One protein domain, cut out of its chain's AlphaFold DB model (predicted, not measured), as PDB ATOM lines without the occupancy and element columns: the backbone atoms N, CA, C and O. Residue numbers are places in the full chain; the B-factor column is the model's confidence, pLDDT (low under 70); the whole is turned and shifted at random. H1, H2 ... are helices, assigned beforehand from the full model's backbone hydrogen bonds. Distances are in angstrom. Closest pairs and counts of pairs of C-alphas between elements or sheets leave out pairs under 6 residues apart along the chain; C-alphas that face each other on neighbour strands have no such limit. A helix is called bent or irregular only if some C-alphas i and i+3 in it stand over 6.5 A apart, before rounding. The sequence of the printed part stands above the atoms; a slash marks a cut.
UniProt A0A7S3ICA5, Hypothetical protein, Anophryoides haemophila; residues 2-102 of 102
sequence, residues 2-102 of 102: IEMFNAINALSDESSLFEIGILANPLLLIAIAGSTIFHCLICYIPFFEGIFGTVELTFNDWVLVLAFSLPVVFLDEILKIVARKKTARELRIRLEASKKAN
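AT A GLANCE: This is residues 2 to 102 of the 102 residues of the protein "Hypothetical protein" of Anophryoides haemophila (UniProt A0A7S3ICA5). One long helix, H5, makes the long axis of an open, rod-like model, and the short helix H1 lies between it and H3, with H3 running back the opposite way to H1. H4 makes a corner with H3 at one end, H2 is a small turn on the link from H1 to H3, and residues 85 to 102, of which 85 to 100 belong to H5, stick out at the other end. The printed part has 101 residues with five named helices, H1 to H5 in chain order, and no named strand; the class is all helix. It is extended, with a radius of gyration of the C-alphas of 20.3 A and spans of 72 by 27 by 21 A.

IN THESE COORDINATES: H1, residues 2 to 10, begins at C-alpha 2 (21.660, -38.045, 11.426) and is 12.1 A long. H2 is residues 17 to 20. H3, residues 26 to 44, is 26.7 A long, and H4 is residues 46 to 52. H5, residues 59 to 100, is 62.6 A long and ends at C-alpha 100 (5.792, -10.261, 46.770); it is neither bent nor irregular, but only just: C-alphas 68 and 71 are 6.3 A apart.

HOW THE PARTS SIT: H1 touches H5 at residues 69 to 77 alone, the same way at a shallow tilt of 25 degrees; the closest C-alphas, of Ile 2 and Ser 69, are 4.9 A apart. H1 touches H3 at residues 29 to 36 alone, opposite ways at a shallow tilt of 4 degrees, closest at the C-alphas of Met 4 and Ile 32, 6.1 A. H3 and H5 are apart. H3 and H4 touch only at the corner, about perpendicular at 77 degrees, closest at the C-alphas of Ile 42 and Phe 48, 5.0 A. Every O i to N i+4 pair is within hydrogen-bond range in H1 and H3, against 2 of 3 in H4 and 35 of 38 in H5; H2 is too short for such a pair.

THE WHOLE: The C-alphas of Pro 46 and Asn 102, the two farthest apart, are 72.2 A apart. The printed part has no cut and no long link. Residues 8 to 24 and 102 have pLDDT under 70.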
ATOM      1  N   ILE A   2      21.507 -39.045  10.339       78.88
ATOM      2  CA  ILE A   2      21.660 -38.045  11.426       78.88
ATOM      3  C   ILE A   2      20.693 -36.861  11.277       78.88
ATOM      4  O   ILE A   2      19.913 -36.612  12.183       78.88
ATOM      5  N   GLU A   3      20.682 -36.195  10.117       78.31
ATOM      6  CA  GLU A   3      19.784 -35.056   9.848       78.31
ATOM      7  C   GLU A   3      18.299 -35.423   9.935       78.31
ATOM      8  O   GLU A   3      17.475 -34.642  10.390       78.31
ATOM      9  N   MET A   4      17.946 -36.645   9.543       80.69
ATOM     10  CA  MET A   4      16.560 -37.108   9.577       80.69
ATOM     11  C   MET A   4      16.126 -37.410  11.010       80.69
ATOM     12  O   MET A   4      15.024 -37.047  11.401       80.69
ATOM     13  N   PHE A   5      17.009 -37.999  11.821       72.94
ATOM     14  CA  PHE A   5      16.790 -38.151  13.260       72.94
ATOM     15  C   PHE A   5      16.754 -36.798  13.975       72.94
ATOM     16  O   PHE A   5      15.921 -36.588  14.851       72.94
ATOM     17  N   ASN A   6      17.593 -35.852  13.556       74.81
ATOM     18  CA  ASN A   6      17.579 -34.490  14.068       74.81
ATOM     19  C   ASN A   6      16.272 -33.763  13.713       74.81
ATOM     20  O   ASN A   6      15.698 -33.090  14.559       74.81
ATOM     21  N   ALA A   7      15.735 -33.957  12.505       71.88
ATOM     22  CA  ALA A   7      14.440 -33.410  12.100       71.88
ATOM     23  C   ALA A   7      13.268 -34.016  12.893       71.88
ATOM     24  O   ALA A   7      12.327 -33.298  13.231       71.88
ATOM     25  N   ILE A   8      13.333 -35.311  13.243       68.62
ATOM     26  CA  ILE A   8      12.373 -35.929  14.178       68.62
ATOM     27  C   ILE A   8      12.455 -35.237  15.539       68.62
ATOM     28  O   ILE A   8      11.431 -34.981  16.159       68.62
ATOM     29  N   ASN A   9      13.655 -34.900  16.003       65.25
ATOM     30  CA  ASN A   9      13.815 -34.204  17.269       65.25
ATOM     31  C   ASN A   9      13.358 -32.739  17.198       65.25
ATOM     32  O   ASN A   9      12.726 -32.262  18.137       65.25
ATOM     33  N   ALA A  10      13.595 -32.031  16.096       62.28
ATOM     34  CA  ALA A  10      13.110 -30.664  15.887       62.28
ATOM     35  C   ALA A  10      11.570 -30.560  15.886       62.28
ATOM     36  O   ALA A  10      11.017 -29.484  16.085       62.28
ATOM     37  N   LEU A  11      10.852 -31.683  15.741       60.72
ATOM     38  CA  LEU A  11       9.406 -31.744  15.973       60.72
ATOM     39  C   LEU A  11       9.010 -31.340  17.407       60.72
ATOM     40  O   LEU A  11       7.883 -30.911  17.643       60.72
ATOM     41  N   SER A  12       9.916 -31.507  18.372       53.19
ATOM     42  CA  SER A  12       9.650 -31.382  19.805       53.19
ATOM     43  C   SER A  12      10.244 -30.095  20.410       53.19
ATOM     44  O   SER A  12      10.789 -30.124  21.517       53.19
ATOM     45  N   ASP A  13      10.168 -28.967  19.696       51.78
ATOM     46  CA  ASP A  13      10.755 -27.686  20.136       51.78
ATOM     47  C   ASP A  13      10.266 -27.223  21.528       51.78
ATOM     48  O   ASP A  13      11.020 -26.585  22.256       51.78
ATOM     49  N   GLU A  14       9.060 -27.612  21.965       46.44
ATOM     50  CA  GLU A  14       8.482 -27.132  23.236       46.44
ATOM     51  C   GLU A  14       8.059 -28.230  24.234       46.44
ATOM     52  O   GLU A  14       7.750 -27.927  25.389       46.44
ATOM     53  N   SER A  15       8.043 -29.522  23.883       47.09
ATOM     54  CA  SER A  15       7.740 -30.579  24.875       47.09
ATOM     55  C   SER A  15       8.384 -31.921  24.532       47.09
ATOM     56  O   SER A  15       8.864 -32.126  23.422       47.09
ATOM     57  N   SER A  16       8.488 -32.815  25.520       51.53
ATOM     58  CA  SER A  16       9.190 -34.097  25.360       51.53
ATOM     59  C   SER A  16       8.544 -34.956  24.267       51.53
ATOM     60  O   SER A  16       7.315 -35.018  24.175       51.53
ATOM     61  N   LEU A  17       9.357 -35.689  23.495       53.19
ATOM     62  CA  LEU A  17       8.889 -36.722  22.553       53.19
ATOM     63  C   LEU A  17       7.933 -37.736  23.216       53.19
ATOM     64  O   LEU A  17       7.059 -38.288  22.547       53.19
ATOM     65  N   PHE A  18       8.063 -37.938  24.533       53.47
ATOM     66  CA  PHE A  18       7.195 -38.805  25.332       53.47
ATOM     67  C   PHE A  18       5.861 -38.161  25.758       53.47
ATOM     68  O   PHE A  18       4.938 -38.891  26.102       53.47
ATOM     69  N   GLU A  19       5.736 -36.829  25.733       51.50
ATOM     70  CA  GLU A  19       4.517 -36.107  26.142       51.50
ATOM     71  C   GLU A  19       3.620 -35.720  24.958       51.50
ATOM     72  O   GLU A  19       2.402 -35.838  25.063       51.50
ATOM     73  N   ILE A  20       4.191 -35.277  23.832       55.72
ATOM     74  CA  ILE A  20       3.405 -34.844  22.655       55.72
ATOM     75  C   ILE A  20       3.007 -36.046  21.778       55.72
ATOM     76  O   ILE A  20       1.980 -36.029  21.099       55.72
ATOM     77  N   GLY A  21       3.807 -37.116  21.810       55.38
ATOM     78  CA  GLY A  21       3.673 -38.256  20.910       55.38
ATOM     79  C   GLY A  21       4.218 -37.958  19.509       55.38
ATOM     80  O   GLY A  21       4.086 -36.864  18.965       55.38
ATOM     81  N   ILE A  22       4.824 -38.972  18.891       57.50
ATOM     82  CA  ILE A  22       5.528 -38.869  17.598       57.50
ATOM     83  C   ILE A  22       4.594 -38.389  16.462       57.50
ATOM     84  O   ILE A  22       5.054 -37.814  15.484       57.50
ATOM     85  N   LEU A  23       3.275 -38.570  16.603       59.09
ATOM     86  CA  LEU A  23       2.250 -38.272  15.593       59.09
ATOM     87  C   LEU A  23       1.718 -36.828  15.611       59.09
ATOM     88  O   LEU A  23       0.783 -36.522  14.874       59.09
ATOM     89  N   ALA A  24       2.286 -35.936  16.424       63.00
ATOM     90  CA  ALA A  24       1.798 -34.563  16.562       63.00
ATOM     91  C   ALA A  24       1.834 -33.751  15.252       63.00
ATOM     92  O   ALA A  24       0.987 -32.885  15.037       63.00
ATOM     93  N   ASN A  25       2.784 -34.047  14.356       70.88
ATOM     94  CA  ASN A  25       2.872 -33.439  13.027       70.88
ATOM     95  C   ASN A  25       3.038 -34.518  11.941       70.88
ATOM     96  O   ASN A  25       4.162 -34.873  11.569       70.88
ATOM     97  N   PRO A  26       1.925 -35.041  11.399       70.69
ATOM     98  CA  PRO A  26       1.973 -36.084  10.380       70.69
ATOM     99  C   PRO A  26       2.614 -35.606   9.070       70.69
ATOM    100  O   PRO A  26       3.213 -36.411   8.362       70.69
ATOM    101  N   LEU A  27       2.548 -34.307   8.755       76.75
ATOM    102  CA  LEU A  27       3.144 -33.762   7.533       76.75
ATOM    103  C   LEU A  27       4.678 -33.827   7.582       76.75
ATOM    104  O   LEU A  27       5.316 -34.227   6.608       76.75
ATOM    105  N   LEU A  28       5.264 -33.486   8.734       74.75
ATOM    106  CA  LEU A  28       6.707 -33.592   8.953       74.75
ATOM    107  C   LEU A  28       7.165 -35.056   8.923       74.75
ATOM    108  O   LEU A  28       8.178 -35.365   8.300       74.75
ATOM    109  N   LEU A  29       6.394 -35.969   9.521       76.75
ATOM    110  CA  LEU A  29       6.688 -37.404   9.455       76.75
ATOM    111  C   LEU A  29       6.710 -37.923   8.016       76.75
ATOM    112  O   LEU A  29       7.607 -38.684   7.661       76.75
ATOM    113  N   ILE A  30       5.763 -37.491   7.178       81.56
ATOM    114  CA  ILE A  30       5.735 -37.847   5.753       81.56
ATOM    115  C   ILE A  30       6.972 -37.299   5.035       81.56
ATOM    116  O   ILE A  30       7.578 -38.023   4.246       81.56
ATOM    117  N   ALA A  31       7.389 -36.062   5.322       83.62
ATOM    118  CA  ALA A  31       8.591 -35.478   4.727       83.62
ATOM    119  C   ALA A  31       9.864 -36.253   5.113       83.62
ATOM    120  O   ALA A  31      10.694 -36.558   4.253       83.62
ATOM    121  N   ILE A  32       9.992 -36.634   6.385       83.62
ATOM    122  CA  ILE A  32      11.119 -37.427   6.893       83.62
ATOM    123  C   ILE A  32      11.106 -38.827   6.276       83.62
ATOM    124  O   ILE A  32      12.129 -39.275   5.763       83.62
ATOM    125  N   ALA A  33       9.952 -39.501   6.254       83.50
ATOM    126  CA  ALA A  33       9.805 -40.817   5.638       83.50
ATOM    127  C   ALA A  33      10.125 -40.786   4.137       83.50
ATOM    128  O   ALA A  33      10.862 -41.643   3.652       83.50
ATOM    129  N   GLY A  34       9.637 -39.775   3.414       89.00
ATOM    130  CA  GLY A  34       9.962 -39.556   2.007       89.00
ATOM    131  C   GLY A  34      11.464 -39.375   1.794       89.00
ATOM    132  O   GLY A  34      12.038 -40.026   0.925       89.00
ATOM    133  N   SER A  35      12.123 -38.569   2.632       87.81
ATOM    134  CA  SER A  35      13.579 -38.391   2.596       87.81
ATOM    135  C   SER A  35      14.334 -39.705   2.848       87.81
ATOM    136  O   SER A  35      15.273 -40.014   2.114       87.81
ATOM    137  N   THR A  36      13.887 -40.527   3.807       86.50
ATOM    138  CA  THR A  36      14.469 -41.859   4.067       86.50
ATOM    139  C   THR A  36      14.343 -42.774   2.864       86.50
ATOM    140  O   THR A  36      15.313 -43.422   2.476       86.50
ATOM    141  N   ILE A  37      13.155 -42.818   2.262       89.12
ATOM    142  CA  ILE A  37      12.886 -43.657   1.096       89.12
ATOM    143  C   ILE A  37      13.768 -43.215  -0.068       89.12
ATOM    144  O   ILE A  37      14.426 -44.056  -0.668       89.12
ATOM    145  N   PHE A  38      13.858 -41.912  -0.345       89.00
ATOM    146  CA  PHE A  38      14.743 -41.389  -1.386       89.00
ATOM    147  C   PHE A  38      16.211 -41.738  -1.146       89.00
ATOM    148  O   PHE A  38      16.900 -42.119  -2.086       89.00
ATOM    149  N   HIS A  39      16.679 -41.664   0.098       88.25
ATOM    150  CA  HIS A  39      18.042 -42.063   0.436       88.25
ATOM    151  C   HIS A  39      18.291 -43.546   0.124       88.25
ATOM    152  O   HIS A  39      19.278 -43.875  -0.528       88.25
ATOM    153  N   CYS A  40      17.358 -44.431   0.490       87.19
ATOM    154  CA  CYS A  40      17.436 -45.847   0.126       87.19
ATOM    155  C   CYS A  40      17.384 -46.057  -1.396       87.19
ATOM    156  O   CYS A  40      18.146 -46.859  -1.924       87.19
ATOM    157  N   LEU A  41      16.523 -45.333  -2.117       88.81
ATOM    158  CA  LEU A  41      16.441 -45.430  -3.579       88.81
ATOM    159  C   LEU A  41      17.770 -45.058  -4.241       88.81
ATOM    160  O   LEU A  41      18.178 -45.730  -5.180       88.81
ATOM    161  N   ILE A  42      18.455 -44.027  -3.744       87.81
ATOM    162  CA  ILE A  42      19.758 -43.621  -4.278       87.81
ATOM    163  C   ILE A  42      20.813 -44.710  -4.048       87.81
ATOM    164  O   ILE A  42      21.586 -44.988  -4.958       87.81
ATOM    165  N   CYS A  43      20.814 -45.348  -2.874       85.69
ATOM    166  CA  CYS A  43      21.801 -46.371  -2.523       85.69
ATOM    167  C   CYS A  43      21.574 -47.742  -3.179       85.69
ATOM    168  O   CYS A  43      22.529 -48.500  -3.273       85.69
ATOM    169  N   TYR A  44      20.341 -48.090  -3.568       85.50
ATOM    170  CA  TYR A  44      20.010 -49.439  -4.063       85.50
ATOM    171  C   TYR A  44      19.560 -49.492  -5.527       85.50
ATOM    172  O   TYR A  44      19.392 -50.580  -6.074       85.50
ATOM    173  N   ILE A  45      19.300 -48.351  -6.173       87.94
ATOM    174  CA  ILE A  45      18.963 -48.333  -7.598       87.94
ATOM    175  C   ILE A  45      20.228 -47.987  -8.397       87.94
ATOM    176  O   ILE A  45      20.711 -46.856  -8.298       87.94
ATOM    177  N   PRO A  46      20.692 -48.884  -9.289       82.88
ATOM    178  CA  PRO A  46      21.956 -48.714 -10.012       82.88
ATOM    179  C   PRO A  46      21.986 -47.462 -10.909       82.88
ATOM    180  O   PRO A  46      23.039 -46.879 -11.152       82.88
ATOM    181  N   PHE A  47      20.820 -46.998 -11.379       87.88
ATOM    182  CA  PHE A  47      20.699 -45.731 -12.110       87.88
ATOM    183  C   PHE A  47      21.133 -44.522 -11.267       87.88
ATOM    184  O   PHE A  47      21.819 -43.635 -11.773       87.88
ATOM    185  N   PHE A  48      20.743 -44.474  -9.991       84.44
ATOM    186  CA  PHE A  48      21.101 -43.375  -9.097       84.44
ATOM    187  C   PHE A  48      22.520 -43.532  -8.546       84.44
ATOM    188  O   PHE A  48      23.230 -42.533  -8.452       84.44
ATOM    189  N   GLU A  49      22.969 -44.759  -8.279       82.31
ATOM    190  CA  GLU A  49      24.359 -45.064  -7.916       82.31
ATOM    191  C   GLU A  49      25.352 -44.454  -8.917       82.31
ATOM    192  O   GLU A  49      26.257 -43.725  -8.509       82.31
ATOM    193  N   GLY A  50      25.123 -44.638 -10.223       81.62
ATOM    194  CA  GLY A  50      25.989 -44.081 -11.267       81.62
ATOM    195  C   GLY A  50      25.975 -42.549 -11.374       81.62
ATOM    196  O   GLY A  50      26.967 -41.961 -11.797       81.62
ATOM    197  N   ILE A  51      24.879 -41.888 -10.985       89.19
ATOM    198  CA  ILE A  51      24.755 -40.417 -11.018       89.19
ATOM    199  C   ILE A  51      25.388 -39.782  -9.778       89.19
ATOM    200  O   ILE A  51      26.071 -38.765  -9.880       89.19
ATOM    201  N   PHE A  52      25.137 -40.364  -8.604       86.69
ATOM    202  CA  PHE A  52      25.548 -39.807  -7.315       86.69
ATOM    203  C   PHE A  52      26.882 -40.364  -6.804       86.69
ATOM    204  O   PHE A  52      27.394 -39.862  -5.806       86.69
ATOM    205  N   GLY A  53      27.450 -41.379  -7.464       82.62
ATOM    206  CA  GLY A  53      28.684 -42.041  -7.030       82.62
ATOM    207  C   GLY A  53      28.534 -42.708  -5.662       82.62
ATOM    208  O   GLY A  53      29.458 -42.672  -4.852       82.62
ATOM    209  N   THR A  54      27.346 -43.242  -5.377       85.81
ATOM    210  CA  THR A  54      27.059 -43.944  -4.113       85.81
ATOM    211  C   THR A  54      27.320 -45.435  -4.274       85.81
ATOM    212  O   THR A  54      27.508 -45.893  -5.388       85.81
ATOM    213  N   VAL A  55      27.386 -46.182  -3.176       82.31
ATOM    214  CA  VAL A  55      27.534 -47.642  -3.214       82.31
ATOM    215  C   VAL A  55      26.448 -48.274  -2.363       82.31
ATOM    216  O   VAL A  55      25.977 -47.663  -1.395       82.31
ATOM    217  N   GLU A  56      26.077 -49.502  -2.706       83.44
ATOM    218  CA  GLU A  56      25.191 -50.307  -1.874       83.44
ATOM    219  C   GLU A  56      25.804 -50.484  -0.479       83.44
ATOM    220  O   GLU A  56      26.941 -50.938  -0.324       83.44
ATOM    221  N   LEU A  57      25.051 -50.111   0.558       83.19
ATOM    222  CA  LEU A  57      25.506 -50.277   1.935       83.19
ATOM    223  C   LEU A  57      25.337 -51.729   2.376       83.19
ATOM    224  O   LEU A  57      24.235 -52.284   2.329       83.19
ATOM    225  N   THR A  58      26.404 -52.315   2.913       87.81
ATOM    226  CA  THR A  58      26.313 -53.621   3.565       87.81
ATOM    227  C   THR A  58      25.614 -53.501   4.922       87.81
ATOM    228  O   THR A  58      25.491 -52.419   5.502       87.81
ATOM    229  N   PHE A  59      25.173 -54.627   5.488       86.25
ATOM    230  CA  PHE A  59      24.561 -54.639   6.822       86.25
ATOM    231  C   PHE A  59      25.480 -54.038   7.903       86.25
ATOM    232  O   PHE A  59      25.010 -53.322   8.787       86.25
ATOM    233  N   ASN A  60      26.792 -54.275   7.814       88.62
ATOM    234  CA  ASN A  60      27.762 -53.716   8.759       88.62
ATOM    235  C   ASN A  60      27.853 -52.189   8.651       88.62
ATOM    236  O   ASN A  60      27.947 -51.509   9.674       88.62
ATOM    237  N   ASP A  61      27.762 -51.647   7.436       86.75
ATOM    238  CA  ASP A  61      27.766 -50.200   7.215       86.75
ATOM    239  C   ASP A  61      26.507 -49.557   7.801       86.75
ATOM    240  O   ASP A  61      26.583 -48.517   8.453       86.75
ATOM    241  N   TRP A  62      25.350 -50.215   7.669       86.50
ATOM    242  CA  TRP A  62      24.115 -49.769   8.318       86.50
ATOM    243  C   TRP A  62      24.226 -49.740   9.838       86.50
ATOM    244  O   TRP A  62      23.793 -48.771  10.465       86.50
ATOM    245  N   VAL A  63      24.832 -50.767  10.441       87.50
ATOM    246  CA  VAL A  63      25.077 -50.796  11.890       87.50
ATOM    247  C   VAL A  63      25.973 -49.633  12.305       87.50
ATOM    248  O   VAL A  63      25.671 -48.967  13.293       87.50
ATOM    249  N   LEU A  64      27.026 -49.335  11.542       88.00
ATOM    250  CA  LEU A  64      27.916 -48.208  11.819       88.00
ATOM    251  C   LEU A  64      27.174 -46.867  11.717       88.00
ATOM    252  O   LEU A  64      27.244 -46.045  12.632       88.00
ATOM    253  N   VAL A  65      26.407 -46.659  10.645       86.44
ATOM    254  CA  VAL A  65      25.602 -45.445  10.436       86.44
ATOM    255  C   VAL A  65      24.600 -45.248  11.572       86.44
ATOM    256  O   VAL A  65      24.445 -44.134  12.079       86.44
ATOM    257  N   LEU A  66      23.930 -46.314  12.013       84.44
ATOM    258  CA  LEU A  66      23.017 -46.263  13.155       84.44
ATOM    259  C   LEU A  66      23.761 -45.998  14.469       84.44
ATOM    260  O   LEU A  66      23.328 -45.148  15.242       84.44
ATOM    261  N   ALA A  67      24.905 -46.640  14.700       87.31
ATOM    262  CA  ALA A  67      25.705 -46.452  15.909       87.31
ATOM    263  C   ALA A  67      26.192 -45.006  16.083       87.31
ATOM    264  O   ALA A  67      26.222 -44.508  17.205       87.31
ATOM    265  N   PHE A  68      26.523 -44.310  14.991       85.94
ATOM    266  CA  PHE A  68      26.909 -42.895  15.034       85.94
ATOM    267  C   PHE A  68      25.722 -41.929  15.056       85.94
ATOM    268  O   PHE A  68      25.853 -40.814  15.559       85.94
ATOM    269  N   SER A  69      24.562 -42.331  14.534       82.31
ATOM    270  CA  SER A  69      23.397 -41.446  14.440       82.31
ATOM    271  C   SER A  69      22.445 -41.517  15.631       82.31
ATOM    272  O   SER A  69      21.849 -40.502  15.985       82.31
ATOM    273  N   LEU A  70      22.353 -42.659  16.312       80.81
ATOM    274  CA  LEU A  70      21.548 -42.806  17.526       80.81
ATOM    275  C   LEU A  70      21.990 -41.887  18.683       80.81
ATOM    276  O   LEU A  70      21.112 -41.290  19.307       80.81
ATOM    277  N   PRO A  71      23.294 -41.696  18.980       84.50
ATOM    278  CA  PRO A  71      23.736 -40.812  20.060       84.50
ATOM    279  C   PRO A  71      23.255 -39.367  19.910       84.50
ATOM    280  O   PRO A  71      22.997 -38.711  20.916       84.50
ATOM    281  N   VAL A  72      23.084 -38.880  18.676       81.88
ATOM    282  CA  VAL A  72      22.565 -37.529  18.404       81.88
ATOM    283  C   VAL A  72      21.159 -37.358  18.980       81.88
ATOM    284  O   VAL A  72      20.858 -36.313  19.551       81.88
ATOM    285  N   VAL A  73      20.326 -38.403  18.930       76.38
ATOM    286  CA  VAL A  73      18.979 -38.384  19.521       76.38
ATOM    287  C   VAL A  73      19.037 -38.282  21.042       76.38
ATOM    288  O   VAL A  73      18.323 -37.481  21.640       76.38
ATOM    289  N   PHE A  74      19.924 -39.051  21.675       78.62
ATOM    290  CA  PHE A  74      20.099 -39.005  23.127       78.62
ATOM    291  C   PHE A  74      20.649 -37.658  23.605       78.62
ATOM    292  O   PHE A  74      20.181 -37.130  24.614       78.62
ATOM    293  N   LEU A  75      21.630 -37.098  22.893       80.81
ATOM    294  CA  LEU A  75      22.208 -35.793  23.216       80.81
ATOM    295  C   LEU A  75      21.157 -34.685  23.138       80.81
ATOM    296  O   LEU A  75      21.082 -33.859  24.049       80.81
ATOM    297  N   ASP A  76      20.321 -34.696  22.103       75.94
ATOM    298  CA  ASP A  76      19.288 -33.678  21.931       75.94
ATOM    299  C   ASP A  76      18.198 -33.753  23.017       75.94
ATOM    300  O   ASP A  76      17.819 -32.730  23.594       75.94
ATOM    301  N   GLU A  77      17.767 -34.956  23.417       77.62
ATOM    302  CA  GLU A  77      16.810 -35.104  24.527       77.62
ATOM    303  C   GLU A  77      17.409 -34.621  25.862       77.62
ATOM    304  O   GLU A  77      16.723 -33.968  26.653       77.62
ATOM    305  N   ILE A  78      18.704 -34.860  26.112       79.88
ATOM    306  CA  ILE A  78      19.395 -34.341  27.306       79.88
ATOM    307  C   ILE A  78      19.409 -32.809  27.302       79.88
ATOM    308  O   ILE A  78      19.081 -32.191  28.323       79.88
ATOM    309  N   LEU A  79      19.756 -32.184  26.175       78.00
ATOM    310  CA  LEU A  79      19.766 -30.724  26.043       78.00
ATOM    311  C   LEU A  79      18.374 -30.136  26.283       78.00
ATOM    312  O   LEU A  79      18.238 -29.178  27.050       78.00
ATOM    313  N   LYS A  80      17.328 -30.760  25.734       71.19
ATOM    314  CA  LYS A  80      15.933 -30.372  25.985       71.19
ATOM    315  C   LYS A  80      15.543 -30.496  27.453       71.19
ATOM    316  O   LYS A  80      14.921 -29.584  27.996       71.19
ATOM    317  N   ILE A  81      15.934 -31.571  28.141       76.38
ATOM    318  CA  ILE A  81      15.681 -31.726  29.585       76.38
ATOM    319  C   ILE A  81      16.333 -30.583  30.378       76.38
ATOM    320  O   ILE A  81      15.709 -30.023  31.285       76.38
ATOM    321  N   VAL A  82      17.577 -30.228  30.052       79.50
ATOM    322  CA  VAL A  82      18.301 -29.137  30.719       79.50
ATOM    323  C   VAL A  82      17.641 -27.785  30.436       79.50
ATOM    324  O   VAL A  82      17.424 -27.010  31.374       79.50
ATOM    325  N   ALA A  83      17.254 -27.523  29.186       76.69
ATOM    326  CA  ALA A  83      16.543 -26.310  28.792       76.69
ATOM    327  C   ALA A  83      15.211 -26.166  29.547       76.69
ATOM    328  O   ALA A  83      14.982 -25.141  30.193       76.69
ATOM    329  N   ARG A  84      14.391 -27.228  29.599       73.25
ATOM    330  CA  ARG A  84      13.117 -27.251  30.346       73.25
ATOM    331  C   ARG A  84      13.312 -26.922  31.826       73.25
ATOM    332  O   ARG A  84      12.574 -26.111  32.388       73.25
ATOM    333  N   LYS A  85      14.329 -27.509  32.468       78.75
ATOM    334  CA  LYS A  85      14.641 -27.234  33.882       78.75
ATOM    335  C   LYS A  85      15.024 -25.772  34.117       78.75
ATOM    336  O   LYS A  85      14.638 -25.208  35.143       78.75
ATOM    337  N   LYS A  86      15.754 -25.153  33.187       79.94
ATOM    338  CA  LYS A  86      16.139 -23.739  33.275       79.94
ATOM    339  C   LYS A  86      14.920 -22.821  33.131       79.94
ATOM    340  O   LYS A  86      14.695 -21.994  34.014       79.94
ATOM    341  N   THR A  87      14.088 -23.036  32.112       80.00
ATOM    342  CA  THR A  87      12.868 -22.244  31.869       80.00
ATOM    343  C   THR A  87      11.871 -22.352  33.029       80.00
ATOM    344  O   THR A  87      11.372 -21.339  33.522       80.00
ATOM    345  N   ALA A  88      11.632 -23.562  33.549       79.94
ATOM    346  CA  ALA A  88      10.741 -23.773  34.692       79.94
ATOM    347  C   ALA A  88      11.235 -23.063  35.966       79.94
ATOM    348  O   ALA A  88      10.435 -22.531  36.740       79.94
ATOM    349  N   ARG A  89      12.557 -23.025  36.184       81.50
ATOM    350  CA  ARG A  89      13.167 -22.300  37.307       81.50
ATOM    351  C   ARG A  89      12.979 -20.788  37.169       81.50
ATOM    352  O   ARG A  89      12.608 -20.144  38.145       81.50
ATOM    353  N   GLU A  90      13.203 -20.234  35.982       84.88
ATOM    354  CA  GLU A  90      13.025 -18.800  35.716       84.88
ATOM    355  C   GLU A  90      11.570 -18.351  35.908       84.88
ATOM    356  O   GLU A  90      11.319 -17.332  36.554       84.88
ATOM    357  N   LEU A  91      10.602 -19.139  35.428       85.81
ATOM    358  CA  LEU A  91       9.173 -18.874  35.628       85.81
ATOM    359  C   LEU A  91       8.791 -18.848  37.112       85.81
ATOM    360  O   LEU A  91       8.104 -17.924  37.547       85.81
ATOM    361  N   ARG A  92       9.270 -19.815  37.908       84.75
ATOM    362  CA  ARG A  92       9.020 -19.852  39.362       84.75
ATOM    363  C   ARG A  92       9.537 -18.599  40.065       84.75
ATOM    364  O   ARG A  92       8.799 -18.003  40.843       84.75
ATOM    365  N   ILE A  93      10.752 -18.157  39.732       88.50
ATOM    366  CA  ILE A  93      11.348 -16.939  40.304       88.50
ATOM    367  C   ILE A  93      10.498 -15.702  39.966       88.50
ATOM    368  O   ILE A  93      10.234 -14.878  40.842       88.50
ATOM    369  N   ARG A  94      10.021 -15.577  38.720       87.25
ATOM    370  CA  ARG A  94       9.156 -14.457  38.294       87.25
ATOM    371  C   ARG A  94       7.805 -14.452  39.017       87.25
ATOM    372  O   ARG A  94       7.346 -13.394  39.440       87.25
ATOM    373  N   LEU A  95       7.190 -15.621  39.192       88.75
ATOM    374  CA  LEU A  95       5.934 -15.786  39.934       88.75
ATOM    375  C   LEU A  95       6.084 -15.413  41.416       88.75
ATOM    376  O   LEU A  95       5.222 -14.729  41.965       88.75
ATOM    377  N   GLU A  96       7.176 -15.822  42.065       91.38
ATOM    378  CA  GLU A  96       7.474 -15.445  43.454       91.38
ATOM    379  C   GLU A  96       7.717 -13.938  43.608       91.38
ATOM    380  O   GLU A  96       7.242 -13.337  44.572       91.38
ATOM    381  N   ALA A  97       8.406 -13.311  42.651       88.94
ATOM    382  CA  ALA A  97       8.614 -11.864  42.635       88.94
ATOM    383  C   ALA A  97       7.293 -11.093  42.458       88.94
ATOM    384  O   ALA A  97       7.043 -10.140  43.191       88.94
ATOM    385  N   SER A  98       6.420 -11.541  41.549       83.88
ATOM    386  CA  SER A  98       5.099 -10.932  41.338       83.88
ATOM    387  C   SER A  98       4.186 -11.070  42.559       83.88
ATOM    388  O   SER A  98       3.472 -10.123  42.872       83.88
ATOM    389  N   LYS A  99       4.234 -12.198  43.281       85.81
ATOM    390  CA  LYS A  99       3.473 -12.386  44.530       85.81
ATOM    391  C   LYS A  99       3.956 -11.513  45.686       85.81
ATOM    392  O   LYS A  99       3.161 -11.205  46.555       85.81
ATOM    393  N   LYS A 100       5.245 -11.163  45.737       80.44
ATOM    394  CA  LYS A 100       5.792 -10.261  46.770       80.44
ATOM    395  C   LYS A 100       5.504  -8.785  46.492       80.44
ATOM    396  O   LYS A 100       5.603  -7.977  47.407       80.44
ATOM    397  N   ALA A 101       5.227  -8.436  45.238       77.00
ATOM    398  CA  ALA A 101       4.975  -7.065  44.804       77.00
ATOM    399  C   ALA A 101       3.497  -6.640  44.916       77.00
ATOM    400  O   ALA A 101       3.192  -5.484  44.632       77.00
ATOM    401  N   ASN A 102       2.604  -7.559  45.295       67.19
ATOM    402  CA  ASN A 102       1.158  -7.370  45.407       67.19
ATOM    403  C   ASN A 102       0.701  -7.680  46.834       67.19
ATOM    404  O   ASN A 102      -0.220  -6.992  47.316       67.19
TER     405      ASN A 102